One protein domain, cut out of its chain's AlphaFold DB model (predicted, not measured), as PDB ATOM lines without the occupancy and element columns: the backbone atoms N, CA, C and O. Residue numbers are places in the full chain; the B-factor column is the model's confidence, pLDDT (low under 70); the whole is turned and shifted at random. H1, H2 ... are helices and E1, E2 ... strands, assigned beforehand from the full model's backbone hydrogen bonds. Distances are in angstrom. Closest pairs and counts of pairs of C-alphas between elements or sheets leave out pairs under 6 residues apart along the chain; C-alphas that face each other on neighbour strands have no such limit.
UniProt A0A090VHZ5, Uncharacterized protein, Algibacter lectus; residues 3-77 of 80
ATOM      1  N   TYR A   3     153.391  84.852  64.264       78.19
ATOM      2  CA  TYR A   3     154.360  85.920  64.039       78.19
ATOM      3  C   TYR A   3     154.007  86.633  62.737       78.19
ATOM      4  O   TYR A   3     153.804  85.982  61.708       78.19
ATOM      5  N   LYS A   4     153.909  87.963  62.777       86.00
ATOM      6  CA  LYS A   4     153.609  88.792  61.606       86.00
ATOM      7  C   LYS A   4     154.675  89.857  61.407       86.00
ATOM      8  O   LYS A   4     155.144  90.452  62.374       86.00
ATOM      9  N   ASP A   5     154.992  90.129  60.152       79.44
ATOM     10  CA  ASP A   5     155.701  91.340  59.766       79.44
ATOM     11  C   ASP A   5     154.739  92.533  59.894       79.44
ATOM     12  O   ASP A   5     153.671  92.555  59.284       79.44
ATOM     13  N   MET A   6     155.106  93.532  60.695       82.12
ATOM     14  CA  MET A   6     154.257  94.697  60.982       82.12
ATOM     15  C   MET A   6     154.160  95.696  59.815       82.12
ATOM     16  O   MET A   6     153.262  96.534  59.807       82.12
ATOM     17  N   LYS A   7     155.078  95.643  58.841       85.94
ATOM     18  CA  LYS A   7     155.105  96.522  57.662       85.94
ATOM     19  C   LYS A   7     154.283  95.948  56.517       85.94
ATOM     20  O   LYS A   7     153.580  96.689  55.837       85.94
ATOM     21  N   THR A   8     154.377  94.638  56.297       88.38
ATOM     22  CA  THR A   8     153.686  93.958  55.186       88.38
ATOM     23  C   THR A   8     152.407  93.243  55.624       88.38
ATOM     24  O   THR A   8     151.637  92.798  54.774       88.38
ATOM     25  N   ASN A   9     152.163  93.131  56.938       82.94
ATOM     26  CA  ASN A   9     151.110  92.314  57.554       82.94
ATOM     27  C   ASN A   9     151.162  90.823  57.172       82.94
ATOM     28  O   ASN A   9     150.200  90.087  57.414       82.94
ATOM     29  N   GLN A  10     152.276  90.356  56.602       83.38
ATOM     30  CA  GLN A  10     152.447  88.959  56.225       83.38
ATOM     31  C   GLN A  10     152.681  88.090  57.460       83.38
ATOM     32  O   GLN A  10     153.370  88.484  58.401       83.38
ATOM     33  N   VAL A  11     152.098  86.891  57.453       84.88
ATOM     34  CA  VAL A  11     152.365  85.870  58.467       84.88
ATOM     35  C   VAL A  11     153.714  85.236  58.160       84.88
ATOM     36  O   VAL A  11     153.867  84.604  57.121       84.88
ATOM     37  N   LEU A  12     154.668  85.401  59.070       83.06
ATOM     38  CA  LEU A  12     155.997  84.805  58.967       83.06
ATOM     39  C   LEU A  12     155.964  83.346  59.425       83.06
ATOM     40  O   LEU A  12     156.482  82.465  58.748       83.06
ATOM     41  N   GLN A  13     155.311  83.080  60.560       79.81
ATOM     42  CA  GLN A  13     155.242  81.740  61.138       79.81
ATOM     43  C   GLN A  13     154.025  81.576  62.051       79.81
ATOM     44  O   GLN A  13     153.550  82.538  62.660       79.81
ATOM     45  N   SER A  14     153.529  80.344  62.174       81.69
ATOM     46  CA  SER A  14     152.473  79.968  63.114       81.69
ATOM     47  C   SER A  14     152.921  78.779  63.956       81.69
ATOM     48  O   SER A  14     153.438  77.799  63.428       81.69
ATOM     49  N   PHE A  15     152.700  78.867  65.264       81.81
ATOM     50  CA  PHE A  15     152.962  77.812  66.235       81.81
ATOM     51  C   PHE A  15     151.634  77.375  66.858       81.81
ATOM     52  O   PHE A  15     150.937  78.232  67.415       81.81
ATOM     53  N   PRO A  16     151.244  76.093  66.791       80.38
ATOM     54  CA  PRO A  16     150.112  75.615  67.573       80.38
ATOM     55  C   PRO A  16     150.451  75.749  69.064       80.38
ATOM     56  O   PRO A  16     151.559  75.426  69.480       80.38
ATOM     57  N   VAL A  17     149.516  76.281  69.848       80.69
ATOM     58  CA  VAL A  17     149.620  76.359  71.310       80.69
ATOM     59  C   VAL A  17     148.379  75.673  71.845       80.69
ATOM     60  O   VAL A  17     147.272  76.047  71.457       80.69
ATOM     61  N   ASP A  18     148.583  74.668  72.684       82.00
ATOM     62  CA  ASP A  18     147.521  73.909  73.325       82.00
ATOM     63  C   ASP A  18     147.961  73.581  74.750       82.00
ATOM     64  O   ASP A  18     149.109  73.201  74.995       82.00
ATOM     65  N   SER A  19     147.058  73.781  75.698       86.38
ATOM     66  CA  SER A  19     147.295  73.459  77.098       86.38
ATOM     67  C   SER A  19     145.973  73.099  77.738       86.38
ATOM     68  O   SER A  19     144.930  73.699  77.460       86.38
ATOM     69  N   GLY A  20     146.028  72.110  78.612       84.56
ATOM     70  CA  GLY A  20     144.874  71.617  79.328       84.56
ATOM     71  C   GLY A  20     145.294  70.951  80.621       84.56
ATOM     72  O   GLY A  20     146.437  70.528  80.799       84.56
ATOM     73  N   PHE A  21     144.334  70.837  81.526       86.31
ATOM     74  CA  PHE A  21     144.540  70.220  82.822       86.31
ATOM     75  C   PHE A  21     144.081  68.756  82.800       86.31
ATOM     76  O   PHE A  21     142.902  68.475  82.579       86.31
ATOM     77  N   ASN A  22     144.998  67.814  83.049       86.62
ATOM     78  CA  ASN A  22     144.684  66.386  83.137       86.62
ATOM     79  C   ASN A  22     144.764  65.896  84.589       86.62
ATOM     80  O   ASN A  22     145.850  65.748  85.149       86.62
ATOM     81  N   PHE A  23     143.608  65.622  85.196       88.69
ATOM     82  CA  PHE A  23     143.534  65.073  86.547       88.69
ATOM     83  C   PHE A  23     143.498  63.546  86.536       88.69
ATOM     84  O   PHE A  23     142.591  62.943  85.962       88.69
ATOM     85  N   GLN A  24     144.411  62.918  87.278       87.25
ATOM     86  CA  GLN A  24     144.414  61.475  87.488       87.25
ATOM     87  C   GLN A  24     144.439  61.145  88.984       87.25
ATOM     88  O   GLN A  24     145.311  61.591  89.724       87.25
ATOM     89  N   ASN A  25     143.484  60.325  89.428       89.31
ATOM     90  CA  ASN A  25     143.411  59.828  90.799       89.31
ATOM     91  C   ASN A  25     143.213  58.310  90.786       89.31
ATOM     92  O   ASN A  25     142.092  57.817  90.657       89.31
ATOM     93  N   ILE A  26     144.320  57.579  90.898       88.56
ATOM     94  CA  ILE A  26     144.331  56.119  90.932       88.56
ATOM     95  C   ILE A  26     144.449  55.674  92.392       88.56
ATOM     96  O   ILE A  26     145.469  55.896  93.047       88.56
ATOM     97  N   TYR A  27     143.404  55.023  92.894       91.44
ATOM     98  CA  TYR A  27     143.373  54.438  94.230       91.44
ATOM     99  C   TYR A  27     142.472  53.203  94.246       91.44
ATOM    100  O   TYR A  27     141.570  53.067  93.416       91.44
ATOM    101  N   ALA A  28     142.693  52.315  95.211       90.12
ATOM    102  CA  ALA A  28     141.883  51.118  95.393       90.12
ATOM    103  C   ALA A  28     141.418  50.959  96.843       90.12
ATOM    104  O   ALA A  28     142.005  51.484  97.788       90.12
ATOM    105  N   THR A  29     140.351  50.186  97.020       90.12
ATOM    106  CA  THR A  29     139.957  49.643  98.324       90.12
ATOM    107  C   THR A  29     139.901  48.129  98.204       90.12
ATOM    108  O   THR A  29     139.634  47.614  97.119       90.12
ATOM    109  N   TYR A  30     140.161  47.412  99.294       91.44
ATOM    110  CA  TYR A  30     140.128  45.952  99.300       91.44
ATOM    111  C   TYR A  30     139.102  45.440 100.315       91.44
ATOM    112  O   TYR A  30     138.797  46.104 101.309       91.44
ATOM    113  N   ARG A  31     138.568  44.244 100.061       93.25
ATOM    114  CA  ARG A  31     137.720  43.488 100.991       93.25
ATOM    115  C   ARG A  31     138.197  42.037 101.011       93.25
ATOM    116  O   ARG A  31     138.464  41.484  99.952       93.25
ATOM    117  N   GLY A  32     138.280  41.434 102.196       93.12
ATOM    118  CA  GLY A  32     138.785  40.067 102.380       93.12
ATOM    119  C   GLY A  32     140.210  40.017 102.940       93.12
ATOM    120  O   GLY A  32     140.637  40.933 103.644       93.12
ATOM    121  N   ASP A  33     140.933  38.927 102.661       91.94
ATOM    122  CA  ASP A  33     142.272  38.690 103.211       91.94
ATOM    123  C   ASP A  33     143.335  39.552 102.519       91.94
ATOM    124  O   ASP A  33     143.665  39.366 101.347       91.94
ATOM    125  N   LYS A  34     143.923  40.477 103.283       90.12
ATOM    126  CA  LYS A  34     144.980  41.386 102.821       90.12
ATOM    127  C   LYS A  34     146.235  40.653 102.330       90.12
ATOM    128  O   LYS A  34     146.987  41.211 101.541       90.12
ATOM    129  N   ARG A  35     146.490  39.427 102.797       91.56
ATOM    130  CA  ARG A  35     147.693  38.651 102.439       91.56
ATOM    131  C   ARG A  35     147.664  38.129 101.006       91.56
ATOM    132  O   ARG A  35     148.711  37.767 100.487       91.56
ATOM    133  N   ALA A  36     146.486  38.092 100.385       93.88
ATOM    134  CA  ALA A  36     146.329  37.707  98.988       93.88
ATOM    135  C   ALA A  36     146.638  38.855  98.007       93.88
ATOM    136  O   ALA A  36     146.644  38.630  96.802       93.88
ATOM    137  N   LEU A  37     146.862  40.077  98.507       93.12
ATOM    138  CA  LEU A  37     147.149  41.243  97.675       93.12
ATOM    139  C   LEU A  37     148.581  41.206  97.140       93.12
ATOM    140  O   LEU A  37     149.525  40.898  97.872       93.12
ATOM    141  N   THR A  38     148.732  41.587  95.876       94.75
ATOM    142  CA  THR A  38     150.040  41.779  95.245       94.75
ATOM    143  C   THR A  38     150.730  43.039  95.776       94.75
ATOM    144  O   THR A  38     150.133  43.860  96.480       94.75
ATOM    145  N   THR A  39     152.011  43.220  95.449       92.31
ATOM    146  CA  THR A  39     152.737  44.433  95.867       92.31
ATOM    147  C   THR A  39     152.138  45.680  95.215       92.31
ATOM    148  O   THR A  39     152.047  46.729  95.852       92.31
ATOM    149  N   GLU A  40     151.662  45.551  93.981       91.56
ATOM    150  CA  GLU A  40     150.992  46.583  93.199       91.56
ATOM    151  C   GLU A  40     149.645  46.959  93.835       91.56
ATOM    152  O   GLU A  40     149.379  48.139  94.076       91.56
ATOM    153  N   ASP A  41     148.837  45.969  94.230       91.19
ATOM    154  CA  ASP A  41     147.582  46.209  94.954       91.19
ATOM    155  C   ASP A  41     147.833  46.953  96.268       91.19
ATOM    156  O   ASP A  41     147.114  47.893  96.620       91.19
ATOM    157  N   LEU A  42     148.892  46.567  96.991       90.94
ATOM    158  CA  LEU A  42     149.295  47.225  98.230       90.94
ATOM    159  C   LEU A  42     149.681  48.696  98.009       90.94
ATOM    160  O   LEU A  42     149.458  49.509  98.908       90.94
ATOM    161  N   GLN A  43     150.239  49.057  96.850       90.44
ATOM    162  CA  GLN A  43     150.507  50.454  96.497       90.44
ATOM    163  C   GLN A  43     149.207  51.217  96.221       90.44
ATOM    164  O   GLN A  43     149.012  52.306  96.762       90.44
ATOM    165  N   LEU A  44     148.277  50.618  95.476       89.75
ATOM    166  CA  LEU A  44     146.996  51.240  95.125       89.75
ATOM    167  C   LEU A  44     146.100  51.512  96.340       89.75
ATOM    168  O   LEU A  44     145.417  52.535  96.378       89.75
ATOM    169  N   ILE A  45     146.111  50.633  97.347       90.75
ATOM    170  CA  ILE A  45     145.334  50.836  98.584       90.75
ATOM    171  C   ILE A  45     146.005  51.795  99.578       90.75
ATOM    172  O   ILE A  45     145.361  52.249 100.524       90.75
ATOM    173  N   ARG A  46     147.312  52.062  99.423       86.00
ATOM    174  CA  ARG A  46     148.032  53.072 100.222       86.00
ATOM    175  C   ARG A  46     147.751  54.481  99.709       86.00
ATOM    176  O   ARG A  46     147.767  55.420 100.506       86.00
ATOM    177  N   SER A  47     147.474  54.622  98.414       84.69
ATOM    178  CA  SER A  47     147.011  55.873  97.820       84.69
ATOM    179  C   SER A  47     145.670  56.290  98.422       84.69
ATOM    180  O   SER A  47     144.729  55.502  98.520       84.69
ATOM    181  N   ARG A  48     145.570  57.552  98.851       80.94
ATOM    182  CA  ARG A  48     144.318  58.123  99.359       80.94
ATOM    183  C   ARG A  48     143.537  58.750  98.213       80.94
ATOM    184  O   ARG A  48     144.130  59.360  97.329       80.94
ATOM    185  N   LYS A  49     142.204  58.669  98.278       82.75
ATOM    186  CA  LYS A  49     141.326  59.405  97.365       82.75
ATOM    187  C   LYS A  49     141.604  60.905  97.496       82.75
ATOM    188  O   LYS A  49     141.386  61.479  98.561       82.75
ATOM    189  N   VAL A  50     142.023  61.524  96.400       87.00
ATOM    190  CA  VAL A  50     142.159  62.980  96.281       87.00
ATOM    191  C   VAL A  50     140.860  63.560  95.698       87.00
ATOM    192  O   VAL A  50     140.293  62.968  94.771       87.00
ATOM    193  N   PRO A  51     140.319  64.663  96.246       87.38
ATOM    194  CA  PRO A  51     139.176  65.334  95.637       87.38
ATOM    195  C   PRO A  51     139.537  65.862  94.247       87.38
ATOM    196  O   PRO A  51     140.703  66.114  93.945       87.38
ATOM    197  N   PHE A  52     138.523  66.033  93.403       91.19
ATOM    198  CA  PHE A  52     138.721  66.697  92.122       91.19
ATOM    199  C   PHE A  52     139.172  68.153  92.362       91.19
ATOM    200  O   PHE A  52     138.664  68.778  93.302       91.19
ATOM    201  N   PRO A  53     140.115  68.695  91.574       90.69
ATOM    202  CA  PRO A  53     140.576  70.070  91.735       90.69
ATOM    203  C   PRO A  53     139.453  71.088  91.519       90.69
ATOM    204  O   PRO A  53     138.512  70.843  90.767       90.69
ATOM    205  N   ILE A  54     139.551  72.244  92.178       93.62
ATOM    206  CA  ILE A  54     138.610  73.346  91.948       93.62
ATOM    207  C   ILE A  54     138.858  73.986  90.579       93.62
ATOM    208  O   ILE A  54     139.980  73.958  90.062       93.62
ATOM    209  N   ASN A  55     137.818  74.590  90.005       92.50
ATOM    210  CA  ASN A  55     137.873  75.189  88.671       92.50
ATOM    211  C   ASN A  55     138.977  76.243  88.557       92.50
ATOM    212  O   ASN A  55     139.712  76.267  87.575       92.50
ATOM    213  N   GLU A  56     139.125  77.076  89.582       93.94
ATOM    214  CA  GLU A  56     140.105  78.157  89.639       93.94
ATOM    215  C   GLU A  56     141.534  77.620  89.555       93.94
ATOM    216  O   GLU A  56     142.354  78.184  88.837       93.94
ATOM    217  N   GLN A  57     141.815  76.503  90.230       92.94
ATOM    218  CA  GLN A  57     143.128  75.865  90.204       92.94
ATOM    219  C   GLN A  57     143.434  75.306  88.812       92.94
ATOM    220  O   GLN A  57     144.510  75.556  88.281       92.94
ATOM    221  N   MET A  58     142.474  74.612  88.190       93.12
ATOM    222  CA  MET A  58     142.657  74.073  86.837       93.12
ATOM    223  C   MET A  58     142.915  75.182  85.813       93.12
ATOM    224  O   MET A  58     143.790  75.046  84.957       93.12
ATOM    225  N   ILE A  59     142.168  76.289  85.909       92.12
ATOM    226  CA  ILE A  59     142.341  77.463  85.045       92.12
ATOM    227  C   ILE A  59     143.709  78.104  85.285       92.12
ATOM    228  O   ILE A  59     144.396  78.450  84.325       92.12
ATOM    229  N   PHE A  60     144.112  78.247  86.549       93.56
ATOM    230  CA  PHE A  60     145.395  78.835  86.915       93.56
ATOM    231  C   PHE A  60     146.572  78.011  86.385       93.56
ATOM    232  O   PHE A  60     147.433  78.558  85.701       93.56
ATOM    233  N   ASP A  61     146.571  76.698  86.627       92.44
ATOM    234  CA  ASP A  61     147.647  75.799  86.196       92.44
ATOM    235  C   ASP A  61     147.761  75.753  84.667       92.44
ATOM    236  O   ASP A  61     148.858  75.857  84.120       92.44
ATOM    237  N   THR A  62     146.622  75.688  83.967       93.00
ATOM    238  CA  THR A  62     146.583  75.762  82.496       93.00
ATOM    239  C   THR A  62     147.126  77.107  81.996       93.00
ATOM    240  O   THR A  62     147.866  77.167  81.017       93.00
ATOM    241  N   GLY A  63     146.790  78.209  82.672       92.38
ATOM    242  CA  GLY A  63     147.272  79.544  82.319       92.38
ATOM    243  C   GLY A  63     148.782  79.711  82.504       92.38
ATOM    244  O   GLY A  63     149.451  80.282  81.637       92.38
ATOM    245  N   GLU A  64     149.336  79.195  83.603       93.81
ATOM    246  CA  GLU A  64     150.781  79.221  83.840       93.81
ATOM    247  C   GLU A  64     151.536  78.317  82.852       93.81
ATOM    248  O   GLU A  64     152.585  78.730  82.351       93.81
ATOM    249  N   ASP A  65     150.991  77.153  82.486       92.12
ATOM    250  CA  ASP A  65     151.580  76.310  81.440       92.12
ATOM    251  C   ASP A  65     151.590  77.022  80.076       92.12
ATOM    252  O   ASP A  65     152.647  77.145  79.452       92.12
ATOM    253  N   LEU A  66     150.468  77.619  79.652       91.50
ATOM    254  CA  LEU A  66     150.406  78.426  78.422       91.50
ATOM    255  C   LEU A  66     151.449  79.545  78.410       91.50
ATOM    256  O   LEU A  66     152.126  79.771  77.406       91.50
ATOM    257  N   LYS A  67     151.602  80.253  79.527       90.62
ATOM    258  CA  LYS A  67     152.589  81.326  79.675       90.62
ATOM    259  C   LYS A  67     154.018  80.805  79.522       90.62
ATOM    260  O   LYS A  67     154.829  81.462  78.865       90.62
ATOM    261  N   LEU A  68     154.334  79.643  80.094       92.12
ATOM    262  CA  LEU A  68     155.643  79.007  79.940       92.12
ATOM    263  C   LEU A  68     155.887  78.559  78.495       92.12
ATOM    264  O   LEU A  68     156.950  78.857  77.948       92.12
ATOM    265  N   GLN A  69     154.901  77.931  77.851       88.50
ATOM    266  CA  GLN A  69     154.984  77.552  76.439       88.50
ATOM    267  C   GLN A  69     155.251  78.773  75.546       88.50
ATOM    268  O   GLN A  69     156.167  78.757  74.723       88.50
ATOM    269  N   LEU A  70     154.510  79.868  75.751       88.88
ATOM    270  CA  LEU A  70     154.697  81.118  75.012       88.88
ATOM    271  C   LEU A  70     156.084  81.718  75.244       88.88
ATOM    272  O   LEU A  70     156.743  82.125  74.287       88.88
ATOM    273  N   LYS A  71     156.554  81.742  76.497       89.56
ATOM    274  CA  LYS A  71     157.901  82.221  76.823       89.56
ATOM    275  C   LYS A  71     158.959  81.413  76.074       89.56
ATOM    276  O   LYS A  71     159.840  82.016  75.472       89.56
ATOM    277  N   ASN A  72     158.837  80.088  76.061       88.12
ATOM    278  CA  ASN A  72     159.776  79.203  75.376       88.12
ATOM    279  C   ASN A  72     159.787  79.429  73.858       88.12
ATOM    280  O   ASN A  72     160.864  79.461  73.261       88.12
ATOM    281  N   ILE A  73     158.617  79.621  73.235       86.38
ATOM    282  CA  ILE A  73     158.516  79.950  71.803       86.38
ATOM    283  C   ILE A  73     159.244  81.271  71.522       86.38
ATOM    284  O   ILE A  73     160.073  81.327  70.618       86.38
ATOM    285  N   ILE A  74     159.002  82.307  72.331       85.69
ATOM    286  CA  ILE A  74     159.640  83.621  72.167       85.69
ATOM    287  C   ILE A  74     161.159  83.542  72.353       85.69
ATOM    288  O   ILE A  74     161.886  84.143  71.570       85.69
ATOM    289  N   THR A  75     161.654  82.816  73.359       87.44
ATOM    290  CA  THR A  75     163.099  82.733  73.633       87.44
ATOM    291  C   THR A  75     163.856  81.862  72.640       87.44
ATOM    292  O   THR A  75     165.042  82.084  72.427       87.44
ATOM    293  N   THR A  76     163.203  80.851  72.063       82.69
ATOM    294  CA  THR A  76     163.833  79.926  71.104       82.69
ATOM    295  C   THR A  76     163.782  80.472  69.679       82.69
ATOM    296  O   THR A  76     164.600  80.102  68.842       82.69
ATOM    297  N   TYR A  77     162.825  81.354  69.385       79.12
ATOM    298  CA  TYR A  77     162.696  81.959  68.071       79.12
ATOM    299  C   TYR A  77     163.806  82.994  67.836       79.12
ATOM    300  O   TYR A  77     163.701  84.142  68.265       79.12
TER     301      TYR A  77
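What this domain is: This is residues 3 to 77 of the 80 residues of an uncharacterized protein of Algibacter lectus (UniProt A0A090VHZ5). The model is a long, thin, open loop of chain: from a small turned end, where residues 3 to 4 pair with part of the short strand E1, the unnamed residues 15 to 38 run out to the far end, and the chain then folds back through the short helix H1 and the long helix H2. The C-alphas of the first and last printed residues, Tyr 3 and Tyr 77, are 10.1 A apart. The printed part has 75 residues, with one named strand and two named helices in the order E1, H1, H2; the class is mostly helix, though under half of the residues are in named elements. The whole is extended, with a radius of gyration of the C-alphas of 22.4 A, and spans 75 by 25 by 16 A, a rod in outline.

How they stand to each other: Residues 3 to 4 pair, antiparallel, with residues 11 to 13 of E1, which is residues 11 to 14. E1 pairs with no named strand. E1 is apart from H1, residues 39 to 46, and also from H2, residues 55 to 76. H1 and H2 are apart too. In H1 and H2 every O i to N i+4 pair is within hydrogen-bond range.

Where its parts are: E1 begins at C-alpha 11, (152.365, 85.870, 58.467), and is 7.5 A long from first to last C-alpha. H1 begins at C-alpha 39, (152.737, 44.433, 95.867), and is 10.8 A long. H2 is 31.7 A long and ends at C-alpha 76, (163.833, 79.926, 71.104).

The domain as a whole: The two C-alphas farthest apart are those of Lys 7 and Asp 33, at 74.7 A. The link from E1 to H1, 24 residues, is long; that from H1 to H2, 8 residues, is short. The printed part has no cut. Its mean pLDDT is 88.2, and no printed residue is under 70.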